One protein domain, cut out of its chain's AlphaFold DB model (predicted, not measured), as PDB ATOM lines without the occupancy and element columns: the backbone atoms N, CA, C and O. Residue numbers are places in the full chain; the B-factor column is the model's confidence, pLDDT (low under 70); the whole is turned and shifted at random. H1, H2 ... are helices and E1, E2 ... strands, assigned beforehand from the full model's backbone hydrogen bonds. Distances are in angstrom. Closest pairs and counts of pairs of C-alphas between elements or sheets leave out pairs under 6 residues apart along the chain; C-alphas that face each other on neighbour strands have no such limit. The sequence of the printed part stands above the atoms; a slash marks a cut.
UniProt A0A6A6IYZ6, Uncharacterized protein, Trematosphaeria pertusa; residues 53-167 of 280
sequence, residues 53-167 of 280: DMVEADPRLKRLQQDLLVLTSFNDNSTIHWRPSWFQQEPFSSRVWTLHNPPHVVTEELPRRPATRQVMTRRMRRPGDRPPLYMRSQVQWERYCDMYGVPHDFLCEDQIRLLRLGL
ATOM      1  N   ASP A  53      -7.157 -40.565 -15.167       97.50
ATOM      2  CA  ASP A  53      -7.410 -41.824 -14.456       97.50
ATOM      3  C   ASP A  53      -8.519 -42.647 -15.126       97.50
ATOM      4  O   ASP A  53      -8.408 -43.865 -15.239       97.50
ATOM      5  N   MET A  54      -9.561 -41.986 -15.648       97.94
ATOM      6  CA  MET A  54     -10.606 -42.661 -16.428       97.94
ATOM      7  C   MET A  54     -10.073 -43.216 -17.750       97.94
ATOM      8  O   MET A  54     -10.499 -44.288 -18.171       97.94
ATOM      9  N   VAL A  55      -9.148 -42.503 -18.401       97.62
ATOM     10  CA  VAL A  55      -8.495 -42.989 -19.624       97.62
ATOM     11  C   VAL A  55      -7.632 -44.209 -19.318       97.62
ATOM     12  O   VAL A  55      -7.709 -45.193 -20.040       97.62
ATOM     13  N   GLU A  56      -6.846 -44.183 -18.243       97.44
ATOM     14  CA  GLU A  56      -6.000 -45.318 -17.856       97.44
ATOM     15  C   GLU A  56      -6.812 -46.551 -17.430       97.44
ATOM     16  O   GLU A  56      -6.375 -47.679 -17.659       97.44
ATOM     17  N   ALA A  57      -7.993 -46.344 -16.842       97.44
ATOM     18  CA  ALA A  57      -8.889 -47.415 -16.414       97.44
ATOM     19  C   ALA A  57      -9.659 -48.087 -17.568       97.44
ATOM     20  O   ALA A  57     -10.055 -49.245 -17.427       97.44
ATOM     21  N   ASP A  58      -9.873 -47.397 -18.696       97.62
ATOM     22  CA  ASP A  58     -10.571 -47.931 -19.874       97.62
ATOM     23  C   ASP A  58      -9.598 -48.150 -21.054       97.62
ATOM     24  O   ASP A  58      -9.222 -47.197 -21.748       97.62
ATOM     25  N   PRO A  59      -9.234 -49.411 -21.366       96.06
ATOM     26  CA  PRO A  59      -8.322 -49.727 -22.463       96.06
ATOM     27  C   PRO A  59      -8.777 -49.209 -23.834       96.06
ATOM     28  O   PRO A  59      -7.936 -48.831 -24.653       96.06
ATOM     29  N   ARG A  60     -10.089 -49.160 -24.106       96.25
ATOM     30  CA  ARG A  60     -10.614 -48.674 -25.394       96.25
ATOM     31  C   ARG A  60     -10.431 -47.168 -25.513       96.25
ATOM     32  O   ARG A  60     -10.042 -46.681 -26.572       96.25
ATOM     33  N   LEU A  61     -10.684 -46.445 -24.426       97.38
ATOM     34  CA  LEU A  61     -10.500 -44.999 -24.365       97.38
ATOM     35  C   LEU A  61      -9.016 -44.620 -24.443       97.38
ATOM     36  O   LEU A  61      -8.654 -43.701 -25.179       97.38
ATOM     37  N   LYS A  62      -8.147 -45.379 -23.767       97.56
ATOM     38  CA  LYS A  62      -6.689 -45.250 -23.877       97.56
ATOM     39  C   LYS A  62      -6.197 -45.474 -25.302       97.56
ATOM     40  O   LYS A  62      -5.409 -44.674 -25.808       97.56
ATOM     41  N   ARG A  63      -6.686 -46.521 -25.977       96.94
ATOM     42  CA  ARG A  63      -6.342 -46.797 -27.379       96.94
ATOM     43  C   ARG A  63      -6.793 -45.667 -28.300       96.94
ATOM     44  O   ARG A  63      -5.996 -45.207 -29.113       96.94
ATOM     45  N   LEU A  64      -8.020 -45.170 -28.129       97.56
ATOM     46  CA  LEU A  64      -8.512 -44.018 -28.885       97.56
ATOM     47  C   LEU A  64      -7.632 -42.778 -28.657       97.56
ATOM     48  O   LEU A  64      -7.264 -42.107 -29.618       97.56
ATOM     49  N   GLN A  65      -7.238 -42.492 -27.410       98.25
ATOM     50  CA  GLN A  65      -6.328 -41.385 -27.101       98.25
ATOM     51  C   GLN A  65      -4.979 -41.546 -27.817       98.25
ATOM     52  O   GLN A  65      -4.491 -40.587 -28.415       98.25
ATOM     53  N   GLN A  66      -4.391 -42.745 -27.798       97.94
ATOM     54  CA  GLN A  66      -3.147 -43.036 -28.515       97.94
ATOM     55  C   GLN A  66      -3.296 -42.846 -30.030       97.94
ATOM     56  O   GLN A  66      -2.450 -42.192 -30.634       97.94
ATOM     57  N   ASP A  67      -4.369 -43.361 -30.638       97.88
ATOM     58  CA  ASP A  67      -4.638 -43.193 -32.073       97.88
ATOM     59  C   ASP A  67      -4.711 -41.711 -32.453       97.88
ATOM     60  O   ASP A  67      -4.081 -41.276 -33.419       97.88
ATOM     61  N   LEU A  68      -5.432 -40.914 -31.658       98.31
ATOM     62  CA  LEU A  68      -5.536 -39.470 -31.852       98.31
ATOM     63  C   LEU A  68      -4.168 -38.789 -31.722       98.31
ATOM     64  O   LEU A  68      -3.826 -37.948 -32.556       98.31
ATOM     65  N   LEU A  69      -3.361 -39.149 -30.719       98.31
ATOM     66  CA  LEU A  69      -2.011 -38.600 -30.535       98.31
ATOM     67  C   LEU A  69      -1.091 -38.939 -31.715       98.31
ATOM     68  O   LEU A  69      -0.363 -38.067 -32.185       98.31
ATOM     69  N   VAL A  70      -1.151 -40.171 -32.231       97.69
ATOM     70  CA  VAL A  70      -0.394 -40.591 -33.419       97.69
ATOM     71  C   VAL A  70      -0.833 -39.781 -34.638       97.69
ATOM     72  O   VAL A  70       0.001 -39.112 -35.246       97.69
ATOM     73  N   LEU A  71      -2.130 -39.772 -34.970       97.38
ATOM     74  CA  LEU A  71      -2.650 -39.072 -36.151       97.38
ATOM     75  C   LEU A  71      -2.343 -37.573 -36.110       97.38
ATOM     76  O   LEU A  71      -1.950 -36.988 -37.114       97.38
ATOM     77  N   THR A  72      -2.461 -36.940 -34.946       97.38
ATOM     78  CA  THR A  72      -2.259 -35.490 -34.811       97.38
ATOM     79  C   THR A  72      -0.806 -35.065 -34.622       97.38
ATOM     80  O   THR A  72      -0.521 -33.871 -34.734       97.38
ATOM     81  N   SER A  73       0.115 -36.019 -34.432       97.12
ATOM     82  CA  SER A  73       1.560 -35.761 -34.339       97.12
ATOM     83  C   SER A  73       2.174 -35.214 -35.635       97.12
ATOM     84  O   SER A  73       3.277 -34.660 -35.618       97.12
ATOM     85  N   PHE A  74       1.452 -35.331 -36.755       96.25
ATOM     86  CA  PHE A  74       1.885 -34.921 -38.088       96.25
ATOM     87  C   PHE A  74       1.231 -33.613 -38.561       96.25
ATOM     88  O   PHE A  74       0.254 -33.118 -37.987       96.25
ATOM     89  N   ASN A  75       1.751 -33.055 -39.655       95.19
ATOM     90  CA  ASN A  75       1.168 -31.882 -40.314       95.19
ATOM     91  C   ASN A  75      -0.201 -32.203 -40.935       95.19
ATOM     92  O   ASN A  75      -0.450 -33.341 -41.328       95.19
ATOM     93  N   ASP A  76      -1.034 -31.176 -41.105       90.69
ATOM     94  CA  ASP A  76      -2.404 -31.208 -41.671       90.69
ATOM     95  C   ASP A  76      -2.505 -31.506 -43.182       90.69
ATOM     96  O   ASP A  76      -3.503 -31.249 -43.852       90.69
ATOM     97  N   ASN A  77      -1.410 -31.953 -43.769       92.44
ATOM     98  CA  ASN A  77      -1.324 -32.371 -45.158       92.44
ATOM     99  C   ASN A  77      -0.413 -33.597 -45.289       92.44
ATOM    100  O   ASN A  77       0.161 -33.853 -46.346       92.44
ATOM    101  N   SER A  78      -0.231 -34.332 -44.190       93.12
ATOM    102  CA  SER A  78       0.613 -35.519 -44.177       93.12
ATOM    103  C   SER A  78      -0.138 -36.688 -44.786       93.12
ATOM    104  O   SER A  78      -1.202 -37.065 -44.304       93.12
ATOM    105  N   THR A  79       0.445 -37.289 -45.817       93.19
ATOM    106  CA  THR A  79      -0.035 -38.554 -46.377       93.19
ATOM    107  C   THR A  79       0.387 -39.724 -45.492       93.19
ATOM    108  O   THR A  79       1.550 -39.773 -45.061       93.19
ATOM    109  N   ILE A  80      -0.562 -40.625 -45.235       93.00
ATOM    110  CA  ILE A  80      -0.437 -41.823 -44.400       93.00
ATOM    111  C   ILE A  80      -1.106 -43.035 -45.065       93.00
ATOM    112  O   ILE A  80      -2.060 -42.908 -45.834       93.00
ATOM    113  N   HIS A  81      -0.559 -44.205 -44.763       90.88
ATOM    114  CA  HIS A  81      -0.993 -45.538 -45.176       90.88
ATOM    115  C   HIS A  81      -1.817 -46.217 -44.082       90.88
ATOM    116  O   HIS A  81      -2.748 -46.964 -44.368       90.88
ATOM    117  N   TRP A  82      -1.457 -45.981 -42.818       93.12
ATOM    118  CA  TRP A  82      -2.120 -46.611 -41.685       93.12
ATOM    119  C   TRP A  82      -3.469 -45.953 -41.369       93.12
ATOM    120  O   TRP A  82      -3.655 -44.741 -41.529       93.12
ATOM    121  N   ARG A  83      -4.415 -46.773 -40.895       92.81
ATOM    122  CA  ARG A  83      -5.750 -46.355 -40.454       92.81
ATOM    123  C   ARG A  83      -6.091 -47.059 -39.135       92.81
ATOM    124  O   ARG A  83      -5.906 -48.275 -39.049       92.81
ATOM    125  N   PRO A  84      -6.598 -46.341 -38.118       93.81
ATOM    126  CA  PRO A  84      -7.091 -46.973 -36.899       93.81
ATOM    127  C   PRO A  84      -8.239 -47.944 -37.184       93.81
ATOM    128  O   PRO A  84      -8.993 -47.754 -38.136       93.81
ATOM    129  N   SER A  85      -8.434 -48.945 -36.326       92.12
ATOM    130  CA  SER A  85      -9.473 -49.974 -36.507       92.12
ATOM    131  C   SER A  85     -10.912 -49.445 -36.428       92.12
ATOM    132  O   SER A  85     -11.827 -50.082 -36.949       92.12
ATOM    133  N   TRP A  86     -11.116 -48.284 -35.803       93.44
ATOM    134  CA  TRP A  86     -12.403 -47.584 -35.725       93.44
ATOM    135  C   TRP A  86     -12.693 -46.692 -36.941       93.44
ATOM    136  O   TRP A  86     -13.778 -46.129 -37.045       93.44
ATOM    137  N   PHE A  87     -11.760 -46.578 -37.890       93.94
ATOM    138  CA  PHE A  87     -12.063 -46.039 -39.214       93.94
ATOM    139  C   PHE A  87     -12.699 -47.133 -40.079       93.94
ATOM    140  O   PHE A  87     -12.416 -48.323 -39.908       93.94
ATOM    141  N   GLN A  88     -13.497 -46.740 -41.074       91.44
ATOM    142  CA  GLN A  88     -14.052 -47.679 -42.050       91.44
ATOM    143  C   GLN A  88     -12.927 -48.333 -42.857       91.44
ATOM    144  O   GLN A  88     -12.315 -47.649 -43.667       91.44
ATOM    145  N   GLN A  89     -12.640 -49.624 -42.665       90.00
ATOM    146  CA  GLN A  89     -11.504 -50.279 -43.325       90.00
ATOM    147  C   GLN A  89     -11.702 -50.404 -44.834       90.00
ATOM    148  O   GLN A  89     -11.000 -49.741 -45.579       90.00
ATOM    149  N   GLU A  90     -12.660 -51.193 -45.314       89.38
ATOM    150  CA  GLU A  90     -12.872 -51.370 -46.756       89.38
ATOM    151  C   GLU A  90     -13.780 -50.276 -47.350       89.38
ATOM    152  O   GLU A  90     -14.765 -49.885 -46.708       89.38
ATOM    153  N   PRO A  91     -13.488 -49.769 -48.568       89.94
ATOM    154  CA  PRO A  91     -12.389 -50.131 -49.485       89.94
ATOM    155  C   PRO A  91     -11.116 -49.263 -49.317       89.94
ATOM    156  O   PRO A  91     -10.359 -49.044 -50.269       89.94
ATOM    157  N   PHE A  92     -10.919 -48.666 -48.140       89.44
ATOM    158  CA  PHE A  92      -9.892 -47.655 -47.861       89.44
ATOM    159  C   PHE A  92      -8.598 -48.221 -47.272       89.44
ATOM    160  O   PHE A  92      -7.589 -47.523 -47.245       89.44
ATOM    161  N   SER A  93      -8.618 -49.468 -46.806       85.38
ATOM    162  CA  SER A  93      -7.523 -50.139 -46.111       85.38
ATOM    163  C   SER A  93      -6.265 -50.159 -46.964       85.38
ATOM    164  O   SER A  93      -5.191 -49.966 -46.433       85.38
ATOM    165  N   SER A  94      -6.386 -50.305 -48.285       84.62
ATOM    166  CA  SER A  94      -5.259 -50.330 -49.218       84.62
ATOM    167  C   SER A  94      -4.917 -48.966 -49.829       84.62
ATOM    168  O   SER A  94      -4.144 -48.914 -50.788       84.62
ATOM    169  N   ARG A  95      -5.546 -47.870 -49.383       88.88
ATOM    170  CA  ARG A  95      -5.400 -46.539 -49.989       88.88
ATOM    171  C   ARG A  95      -4.622 -45.610 -49.071       88.88
ATOM    172  O   ARG A  95      -4.817 -45.597 -47.860       88.88
ATOM    173  N   VAL A  96      -3.783 -44.775 -49.676       90.75
ATOM    174  CA  VAL A  96      -3.207 -43.630 -48.975       90.75
ATOM    175  C   VAL A  96      -4.261 -42.547 -48.789       90.75
ATOM    176  O   VAL A  96      -5.121 -42.342 -49.648       90.75
ATOM    177  N   TRP A  97      -4.171 -41.827 -47.678       93.44
ATOM    178  CA  TRP A  97      -5.018 -40.675 -47.410       93.44
ATOM    179  C   TRP A  97      -4.195 -39.542 -46.809       93.44
ATOM    180  O   TRP A  97      -3.178 -39.757 -46.147       93.44
ATOM    181  N   THR A  98      -4.611 -38.313 -47.092       94.75
ATOM    182  CA  THR A  98      -3.978 -37.115 -46.544       94.75
ATOM    183  C   THR A  98      -4.741 -36.706 -45.307       94.75
ATOM    184  O   THR A  98      -5.941 -36.463 -45.404       94.75
ATOM    185  N   LEU A  99      -4.065 -36.615 -44.166       94.94
ATOM    186  CA  LEU A  99      -4.660 -36.120 -42.933       94.94
ATOM    187  C   LEU A  99      -5.096 -34.668 -43.131       94.94
ATOM    188  O   LEU A  99      -4.235 -33.831 -43.373       94.94
ATOM    189  N   HIS A 100      -6.390 -34.389 -42.992       97.06
ATOM    190  CA  HIS A 100      -6.937 -33.036 -42.968       97.06
ATOM    191  C   HIS A 100      -7.697 -32.766 -41.665       97.06
ATOM    192  O   HIS A 100      -8.240 -33.677 -41.042       97.06
ATOM    193  N   ASN A 101      -7.751 -31.498 -41.273       97.38
ATOM    194  CA  ASN A 101      -8.495 -31.013 -40.124       97.38
ATOM    195  C   ASN A 101      -9.908 -30.571 -40.525       97.38
ATOM    196  O   ASN A 101     -10.071 -29.934 -41.571       97.38
ATOM    197  N   PRO A 102     -10.908 -30.764 -39.647       98.00
ATOM    198  CA  PRO A 102     -12.164 -30.038 -39.738       98.00
ATOM    199  C   PRO A 102     -11.933 -28.515 -39.715       98.00
ATOM    200  O   PRO A 102     -10.973 -28.037 -39.098       98.00
ATOM    201  N   PRO A 103     -12.845 -27.702 -40.283       97.88
ATOM    202  CA  PRO A 103     -12.691 -26.241 -40.351       97.88
ATOM    203  C   PRO A 103     -12.525 -25.572 -38.975       97.88
ATOM    204  O   PRO A 103     -11.891 -24.518 -38.853       97.88
ATOM    205  N   HIS A 104     -13.082 -26.183 -37.928       98.12
ATOM    206  CA  HIS A 104     -13.061 -25.696 -36.551       98.12
ATOM    207  C   HIS A 104     -11.846 -26.178 -35.738       98.12
ATOM    208  O   HIS A 104     -11.747 -25.861 -34.555       98.12
ATOM    209  N   VAL A 105     -10.915 -26.912 -36.349       98.31
ATOM    210  CA  VAL A 105      -9.691 -27.409 -35.714       98.31
ATOM    211  C   VAL A 105      -8.478 -26.716 -36.329       98.31
ATOM    212  O   VAL A 105      -8.465 -26.367 -37.510       98.31
ATOM    213  N   VAL A 106      -7.450 -26.480 -35.516       97.88
ATOM    214  CA  VAL A 106      -6.166 -25.938 -35.970       97.88
ATOM    215  C   VAL A 106      -5.007 -26.824 -35.538       97.88
ATOM    216  O   VAL A 106      -5.026 -27.434 -34.465       97.88
ATOM    217  N   THR A 107      -3.981 -26.854 -36.384       97.81
ATOM    218  CA  THR A 107      -2.682 -27.463 -36.090       97.81
ATOM    219  C   THR A 107      -1.838 -26.531 -35.237       97.81
ATOM    220  O   THR A 107      -1.749 -25.337 -35.509       97.81
ATOM    221  N   GLU A 108      -1.217 -27.093 -34.207       96.69
ATOM    222  CA  GLU A 108      -0.334 -26.395 -33.279       96.69
ATOM    223  C   GLU A 108       0.974 -27.178 -33.145       96.69
ATOM    224  O   GLU A 108       0.966 -28.408 -33.123       96.69
ATOM    225  N   GLU A 109       2.094 -26.470 -33.052       97.06
ATOM    226  CA  GLU A 109       3.404 -27.060 -32.784       97.06
ATOM    227  C   GLU A 109       3.549 -27.374 -31.292       97.06
ATOM    228  O   GLU A 109       3.284 -26.525 -30.439       97.06
ATOM    229  N   LEU A 110       4.001 -28.585 -30.960       96.44
ATOM    230  CA  LEU A 110       4.465 -28.864 -29.605       96.44
ATOM    231  C   LEU A 110       5.835 -28.211 -29.362       96.44
ATOM    232  O   LEU A 110       6.615 -28.052 -30.311       96.44
ATOM    233  N   PRO A 111       6.157 -27.864 -28.098       96.12
ATOM    234  CA  PRO A 111       7.495 -27.414 -27.735       96.12
ATOM    235  C   PRO A 111       8.554 -28.415 -28.207       96.12
ATOM    236  O   PRO A 111       8.367 -29.622 -28.066       96.12
ATOM    237  N   ARG A 112       9.669 -27.915 -28.743       94.44
ATOM    238  CA  ARG A 112      10.778 -28.744 -29.229       94.44
ATOM    239  C   ARG A 112      12.133 -28.181 -28.833       94.44
ATOM    240  O   ARG A 112      12.293 -26.966 -28.699       94.44
ATOM    241  N   ARG A 113      13.121 -29.063 -28.703       89.94
ATOM    242  CA  ARG A 113      14.531 -28.673 -28.642       89.94
ATOM    243  C   ARG A 113      15.080 -28.406 -30.049       89.94
ATOM    244  O   ARG A 113      14.545 -28.900 -31.044       89.94
ATOM    245  N   PRO A 114      16.175 -27.638 -30.167       89.62
ATOM    246  CA  PRO A 114      16.945 -27.594 -31.402       89.62
ATOM    247  C   PRO A 114      17.367 -29.009 -31.831       89.62
ATOM    248  O   PRO A 114      17.685 -29.842 -30.986       89.62
ATOM    249  N   ALA A 115      17.377 -29.269 -33.141       85.75
ATOM    250  CA  ALA A 115      17.741 -30.548 -33.767       85.75
ATOM    251  C   ALA A 115      16.783 -31.743 -33.555       85.75
ATOM    252  O   ALA A 115      17.043 -32.814 -34.104       85.75
ATOM    253  N   THR A 116      15.658 -31.586 -32.848       88.06
ATOM    254  CA  THR A 116      14.616 -32.624 -32.798       88.06
ATOM    255  C   THR A 116      13.550 -32.414 -33.871       88.06
ATOM    256  O   THR A 116      13.352 -31.320 -34.419       88.06
ATOM    257  N   ARG A 117      12.857 -33.504 -34.215       88.88
ATOM    258  CA  ARG A 117      11.760 -33.478 -35.181       88.88
ATOM    259  C   ARG A 117      10.594 -32.672 -34.610       88.88
ATOM    260  O   ARG A 117      10.160 -32.924 -33.492       88.88
ATOM    261  N   GLN A 118      10.050 -31.751 -35.407       94.44
ATOM    262  CA  GLN A 118       8.829 -31.042 -35.035       94.44
ATOM    263  C   GLN A 118       7.671 -32.035 -34.924       94.44
ATOM    264  O   GLN A 118       7.389 -32.776 -35.869       94.44
ATOM    265  N   VAL A 119       7.003 -32.018 -33.774       95.69
ATOM    266  CA  VAL A 119       5.768 -32.760 -33.534       95.69
ATOM    267  C   VAL A 119       4.617 -31.772 -33.463       95.69
ATOM    268  O   VAL A 119       4.737 -30.698 -32.867       95.69
ATOM    269  N   MET A 120       3.516 -32.130 -34.104       97.50
ATOM    270  CA  MET A 120       2.301 -31.334 -34.113       97.50
ATOM    271  C   MET A 120       1.290 -31.865 -33.093       97.50
ATOM    272  O   MET A 120       1.421 -32.953 -32.545       97.50
ATOM    273  N   THR A 121       0.264 -31.073 -32.831       97.94
ATOM    274  CA  THR A 121      -0.956 -31.475 -32.139       97.94
ATOM    275  C   THR A 121      -2.135 -30.730 -32.760       97.94
ATOM    276  O   THR A 121      -1.970 -29.961 -33.715       97.94
ATOM    277  N   ARG A 122      -3.341 -30.955 -32.240       98.06
ATOM    278  CA  ARG A 122      -4.550 -30.215 -32.601       98.06
ATOM    279  C   ARG A 122      -5.185 -29.526 -31.399       98.06
ATOM    280  O   ARG A 122      -4.984 -29.898 -30.238       98.06
ATOM    281  N   ARG A 123      -5.962 -28.488 -31.691       98.19
ATOM    282  CA  ARG A 123      -6.897 -27.856 -30.756       98.19
ATOM    283  C   ARG A 123      -8.081 -27.275 -31.512       98.19
ATOM    284  O   ARG A 123      -7.977 -26.989 -32.704       98.19
ATOM    285  N   MET A 124      -9.164 -27.019 -30.789       98.44
ATOM    286  CA  MET A 124     -10.264 -26.217 -31.310       98.44
ATOM    287  C   MET A 124      -9.764 -24.815 -31.675       98.44
ATOM    288  O   MET A 124      -8.904 -24.230 -30.995       98.44
ATOM    289  N   ARG A 125     -10.311 -24.294 -32.767       97.94
ATOM    290  CA  ARG A 125     -10.107 -22.933 -33.242       97.94
ATOM    291  C   ARG A 125     -10.619 -21.928 -32.210       97.94
ATOM    292  O   ARG A 125     -11.624 -22.154 -31.543       97.94
ATOM    293  N   ARG A 126      -9.924 -20.804 -32.098       98.00
ATOM    294  CA  ARG A 126     -10.239 -19.664 -31.234       98.00
ATOM    295  C   ARG A 126     -10.380 -18.391 -32.074       98.00
ATOM    296  O   ARG A 126      -9.843 -18.337 -33.186       98.00
ATOM    297  N   PRO A 127     -11.057 -17.353 -31.555       97.81
ATOM    298  CA  PRO A 127     -11.041 -16.035 -32.179       97.81
ATOM    299  C   PRO A 127      -9.600 -15.557 -32.417       97.81
ATOM    300  O   PRO A 127      -8.768 -15.628 -31.515       97.81
ATOM    301  N   GLY A 128      -9.303 -15.107 -33.638       97.31
ATOM    302  CA  GLY A 128      -7.969 -14.648 -34.051       97.31
ATOM    303  C   GLY A 128      -7.094 -15.702 -34.740       97.31
ATOM    304  O   GLY A 128      -6.091 -15.343 -35.355       97.31
ATOM    305  N   ASP A 129      -7.473 -16.984 -34.712       97.69
ATOM    306  CA  ASP A 129      -6.774 -18.002 -35.500       97.69
ATOM    307  C   ASP A 129      -6.936 -17.748 -37.007       97.69
ATOM    308  O   ASP A 129      -8.020 -17.410 -37.486       97.69
ATOM    309  N   ARG A 130      -5.873 -18.003 -37.780       96.38
ATOM    310  CA  ARG A 130      -5.903 -17.905 -39.249       96.38
ATOM    311  C   ARG A 130      -6.957 -18.840 -39.842       96.38
ATOM    312  O   ARG A 130      -6.994 -19.993 -39.413       96.38
ATOM    313  N   PRO A 131      -7.749 -18.416 -40.843       95.56
ATOM    314  CA  PRO A 131      -8.772 -19.268 -41.447       95.56
ATOM    315  C   PRO A 131      -8.176 -20.577 -41.996       95.56
ATOM    316  O   PRO A 131      -7.001 -20.607 -42.373       95.56
ATOM    317  N   PRO A 132      -8.961 -21.671 -42.029       95.62
ATOM    318  CA  PRO A 132      -8.494 -22.948 -42.562       95.62
ATOM    319  C   PRO A 132      -8.090 -22.816 -44.038       95.62
ATOM    320  O   PRO A 132      -8.766 -22.152 -44.823       95.62
ATOM    321  N   LEU A 133      -6.987 -23.464 -44.421       93.56
ATOM    322  CA  LEU A 133      -6.462 -23.392 -45.789       93.56
ATOM    323  C   LEU A 133      -7.142 -24.400 -46.726       93.56
ATOM    324  O   LEU A 133      -7.512 -24.032 -47.845       93.56
ATOM    325  N   TYR A 134      -7.331 -25.636 -46.245       92.75
ATOM    326  CA  TYR A 134      -7.830 -26.776 -47.022       92.75
ATOM    327  C   TYR A 134      -9.342 -26.978 -46.851       92.75
ATOM    328  O   TYR A 134     -10.101 -26.672 -47.765       92.75
ATOM    329  N   MET A 135      -9.790 -27.428 -45.674       96.81
ATOM    330  CA  MET A 135     -11.209 -27.667 -45.376       96.81
ATOM    331  C   MET A 135     -11.839 -26.413 -44.780       96.81
ATOM    332  O   MET A 135     -11.699 -26.128 -43.591       96.81
ATOM    333  N   ARG A 136     -12.499 -25.614 -45.621       97.00
ATOM    334  CA  ARG A 136     -12.997 -24.277 -45.258       97.00
ATOM    335  C   ARG A 136     -14.405 -24.268 -44.688       97.00
ATOM    336  O   ARG A 136     -14.771 -23.320 -43.999       97.00
ATOM    337  N   SER A 137     -15.186 -25.303 -44.966       97.75
ATOM    338  CA  SER A 137     -16.563 -25.434 -44.501       97.75
ATOM    339  C   SER A 137     -16.857 -26.850 -44.027       97.75
ATOM    340  O   SER A 137     -16.158 -27.798 -44.388       97.75
ATOM    341  N   GLN A 138     -17.918 -26.991 -43.232       97.31
ATOM    342  CA  GLN A 138     -18.377 -28.293 -42.747       97.31
ATOM    343  C   GLN A 138     -18.772 -29.221 -43.909       97.31
ATOM    344  O   GLN A 138     -18.410 -30.387 -43.913       97.31
ATOM    345  N   VAL A 139     -19.384 -28.673 -44.962       98.25
ATOM    346  CA  VAL A 139     -19.737 -29.430 -46.176       98.25
ATOM    347  C   VAL A 139     -18.497 -29.976 -46.898       98.25
ATOM    348  O   VAL A 139     -18.524 -31.078 -47.438       98.25
ATOM    349  N   GLN A 140     -17.391 -29.222 -46.938       98.12
ATOM    350  CA  GLN A 140     -16.134 -29.729 -47.507       98.12
ATOM    351  C   GLN A 140     -15.543 -30.850 -46.648       98.12
ATOM    352  O   GLN A 140     -15.032 -31.825 -47.196       98.12
ATOM    353  N   TRP A 141     -15.646 -30.718 -45.323       98.06
ATOM    354  CA  TRP A 141     -15.213 -31.741 -44.377       98.06
ATOM    355  C   TRP A 141     -15.995 -33.048 -44.533       98.06
ATOM    356  O   TRP A 141     -15.386 -34.106 -44.637       98.06
ATOM    357  N   GLU A 142     -17.322 -32.976 -44.632       97.94
ATOM    358  CA  GLU A 142     -18.194 -34.138 -44.854       97.94
ATOM    359  C   GLU A 142     -17.844 -34.859 -46.162       97.94
ATOM    360  O   GLU A 142     -17.580 -36.057 -46.161       97.94
ATOM    361  N   ARG A 143     -17.672 -34.119 -47.266       97.88
ATOM    362  CA  ARG A 143     -17.231 -34.711 -48.543       97.88
ATOM    363  C   ARG A 143     -15.874 -35.405 -48.447       97.88
ATOM    364  O   ARG A 143     -15.655 -36.431 -49.086       97.88
ATOM    365  N   TYR A 144     -14.940 -34.820 -47.699       96.88
ATOM    366  CA  TYR A 144     -13.643 -35.441 -47.447       96.88
ATOM    367  C   TYR A 144     -13.802 -36.737 -46.638       96.88
ATOM    368  O   TYR A 144     -13.183 -37.745 -46.986       96.88
ATOM    369  N   CYS A 145     -14.659 -36.728 -45.615       96.38
ATOM    370  CA  CYS A 145     -14.975 -37.903 -44.810       96.38
ATOM    371  C   CYS A 145     -15.531 -39.041 -45.669       96.38
ATOM    372  O   CYS A 145     -14.980 -40.139 -45.631       96.38
ATOM    373  N   ASP A 146     -16.518 -38.757 -46.521       95.25
ATOM    374  CA  ASP A 146     -17.112 -39.736 -47.439       95.25
ATOM    375  C   ASP A 146     -16.088 -40.314 -48.429       95.25
ATOM    376  O   ASP A 146     -16.042 -41.519 -48.677       95.25
ATOM    377  N   MET A 147     -15.225 -39.459 -48.986       94.62
ATOM    378  CA  MET A 147     -14.241 -39.852 -49.998       94.62
ATOM    379  C   MET A 147     -13.127 -40.749 -49.445       94.62
ATOM    380  O   MET A 147     -12.595 -41.574 -50.189       94.62
ATOM    381  N   TYR A 148     -12.753 -40.582 -48.175       94.31
ATOM    382  CA  TYR A 148     -11.638 -41.308 -47.555       94.31
ATOM    383  C   TYR A 148     -12.067 -42.249 -46.419       94.31
ATOM    384  O   TYR A 148     -11.207 -42.856 -45.773       94.31
ATOM    385  N   GLY A 149     -13.371 -42.374 -46.153       93.62
ATOM    386  CA  GLY A 149     -13.927 -43.181 -45.063       93.62
ATOM    387  C   GLY A 149     -13.473 -42.728 -43.677       93.62
ATOM    388  O   GLY A 149     -13.268 -43.569 -42.794       93.62
ATOM    389  N   VAL A 150     -13.212 -41.428 -43.511       95.12
ATOM    390  CA  VAL A 150     -12.865 -40.829 -42.215       95.12
ATOM    391  C   VAL A 150     -14.166 -40.603 -41.442       95.12
ATOM    392  O   VAL A 150     -15.130 -40.124 -42.036       95.12
ATOM    393  N   PRO A 151     -14.243 -40.934 -40.143       95.94
ATOM    394  CA  PRO A 151     -15.444 -40.664 -39.361       95.94
ATOM    395  C   PRO A 151     -15.792 -39.172 -39.348       95.94
ATOM    396  O   PRO A 151     -14.925 -38.325 -39.139       95.94
ATOM    397  N   HIS A 152     -17.068 -38.845 -39.548       96.19
ATOM    398  CA  HIS A 152     -17.549 -37.460 -39.603       96.19
ATOM    399  C   HIS A 152     -17.266 -36.664 -38.319       96.19
ATOM    400  O   HIS A 152     -17.056 -35.451 -38.365       96.19
ATOM    401  N   ASP A 153     -17.243 -37.360 -37.182       96.19
ATOM    402  CA  ASP A 153     -16.932 -36.839 -35.854       96.19
ATOM    403  C   ASP A 153     -15.426 -36.844 -35.533       96.19
ATOM    404  O   ASP A 153     -15.037 -36.502 -34.414       96.19
ATOM    405  N   PHE A 154     -14.560 -37.217 -36.482       97.19
ATOM    406  CA  PHE A 154     -13.117 -37.176 -36.281       97.19
ATOM    407  C   PHE A 154     -12.655 -35.754 -35.940       97.19
ATOM    408  O   PHE A 154     -12.962 -34.788 -36.639       97.19
ATOM    409  N   LEU A 155     -11.895 -35.641 -34.847       97.69
ATOM    410  CA  LEU A 155     -11.450 -34.385 -34.240       97.69
ATOM    411  C   LEU A 155     -12.595 -33.464 -33.779       97.69
ATOM    412  O   LEU A 155     -12.407 -32.249 -33.701       97.69
ATOM    413  N   CYS A 156     -13.749 -34.028 -33.403       97.56
ATOM    414  CA  CYS A 156     -14.765 -33.294 -32.649       97.56
ATOM    415  C   CYS A 156     -14.223 -32.797 -31.295       97.56
ATOM    416  O   CYS A 156     -13.141 -33.182 -30.841       97.56
ATOM    417  N   GLU A 157     -14.991 -31.946 -30.612       98.06
ATOM    418  CA  GLU A 157     -14.551 -31.320 -29.363       98.06
ATOM    419  C   GLU A 157     -14.141 -32.340 -28.286       98.06
ATOM    420  O   GLU A 157     -13.101 -32.168 -27.648       98.06
ATOM    421  N   ASP A 158     -14.897 -33.427 -28.123       98.19
ATOM    422  CA  ASP A 158     -14.599 -34.462 -27.129       98.19
ATOM    423  C   ASP A 158     -13.326 -35.248 -27.475       98.19
ATOM    424  O   ASP A 158     -12.499 -35.502 -26.595       98.19
ATOM    425  N   GLN A 159     -13.093 -35.551 -28.758       98.44
ATOM    426  CA  GLN A 159     -11.838 -36.162 -29.208       98.44
ATOM    427  C   GLN A 159     -10.649 -35.214 -29.009       98.44
ATOM    428  O   GLN A 159      -9.587 -35.644 -28.562       98.44
ATOM    429  N   ILE A 160     -10.816 -33.913 -29.268       98.56
ATOM    430  CA  ILE A 160      -9.772 -32.914 -29.002       98.56
ATOM    431  C   ILE A 160      -9.478 -32.815 -27.503       98.56
ATOM    432  O   ILE A 160      -8.310 -32.724 -27.122       98.56
ATOM    433  N   ARG A 161     -10.493 -32.862 -26.634       98.25
ATOM    434  CA  ARG A 161     -10.299 -32.890 -25.173       98.25
ATOM    435  C   ARG A 161      -9.533 -34.142 -24.739       98.25
ATOM    436  O   ARG A 161      -8.542 -34.008 -24.020       98.25
ATOM    437  N   LEU A 162      -9.928 -35.320 -25.231       98.56
ATOM    438  CA  LEU A 162      -9.239 -36.590 -24.977       98.56
ATOM    439  C   LEU A 162      -7.777 -36.548 -25.428       98.56
ATOM    440  O   LEU A 162      -6.882 -36.870 -24.645       98.56
ATOM    441  N   LEU A 163      -7.531 -36.081 -26.652       98.38
ATOM    442  CA  LEU A 163      -6.197 -35.864 -27.206       98.38
ATOM    443  C   LEU A 163      -5.353 -34.965 -26.295       98.38
ATOM    444  O   LEU A 163      -4.232 -35.310 -25.931       98.38
ATOM    445  N   ARG A 164      -5.886 -33.795 -25.919       98.00
ATOM    446  CA  ARG A 164      -5.161 -32.769 -25.148       98.00
ATOM    447  C   ARG A 164      -4.778 -33.228 -23.745       98.00
ATOM    448  O   ARG A 164      -3.826 -32.680 -23.176       98.00
ATOM    449  N   LEU A 165      -5.531 -34.173 -23.196       97.88
ATOM    450  CA  LEU A 165      -5.275 -34.774 -21.897       97.88
ATOM    451  C   LEU A 165      -4.043 -35.688 -21.930       97.88
ATOM    452  O   LEU A 165      -3.225 -35.615 -21.020       97.88
ATOM    453  N   GLY A 166      -3.859 -36.444 -23.018       97.56
ATOM    454  CA  GLY A 166      -2.745 -37.385 -23.194       97.56
ATOM    455  C   GLY A 166      -1.437 -36.770 -23.700       97.56
ATOM    456  O   GLY A 166      -0.453 -37.482 -23.889       97.56
ATOM    457  N   LEU A 167      -1.400 -35.458 -23.954       97.75
ATOM    458  CA  LEU A 167      -0.176 -34.785 -24.393       97.75
ATOM    459  C   LEU A 167       0.874 -34.723 -23.274       97.75
ATOM    460  O   LEU A 167       0.516 -34.518 -22.111       97.75
TER     461      LEU A 167
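What this domain is: This is residues 53 to 167 of the 280 residues of an uncharacterized protein of Trematosphaeria pertusa (UniProt A0A6A6IYZ6). A small two-stranded hairpin, E1 and E2, meets two helices, H2 and H4, that are about perpendicular to each other and both come close to E2; H3 sits away from them, touching no helix, and long loops make up much of the rest. The hairpin's tip, residues 112 to 117, sticks out. The printed part has 115 residues, in the order H1, H2, E1, E2, H3, H4, with the sheet E1 - E2 antiparallel; the class is mixed, helices and strands, with under half of the residues in named elements. The whole is compact, with a radius of gyration of the C-alphas of 14.4 A and spans of 38 by 37 by 29 A.

How they stand to each other: E1, residues 105 to 109, and E2, residues 120 to 124, form a hairpin at 144 degrees, with N 108 and O 121 3.0 A apart, within hydrogen-bond range. The closest C-alphas of E2 and H4, residues 157 to 165, are Arg 123 and Ile 160, 6.1 A apart. H2, residues 59 to 72, touches H4 with residues 65 to 69 alone, closest at the C-alphas of Gln 65 and Leu 163, 5.5 A, about perpendicular at 89 degrees. H1, residues 53 to 57, and H2 touch only at the corner, closest at the C-alphas of Val 55 and Lys 62, 5.1 A. H3, residues 138 to 148, is apart from H2 and H4. In H1, H2, H3 and H4 every O i to N i+4 pair is within hydrogen-bond range.

Where its parts are: H2 is 19.8 A long and H3 15.4 A. H1 begins at C-alpha 53 (-7.410, -41.824, -14.456), and H4 ends at C-alpha 165 (-5.275, -34.774, -21.897).

The domain as a whole: The C-alphas of Pro 91 and Pro 114, 41.2 A apart, are the farthest apart. The links H2 to E1 and E2 to H3 are long. The printed part has no cut, and no printed residue is under 70.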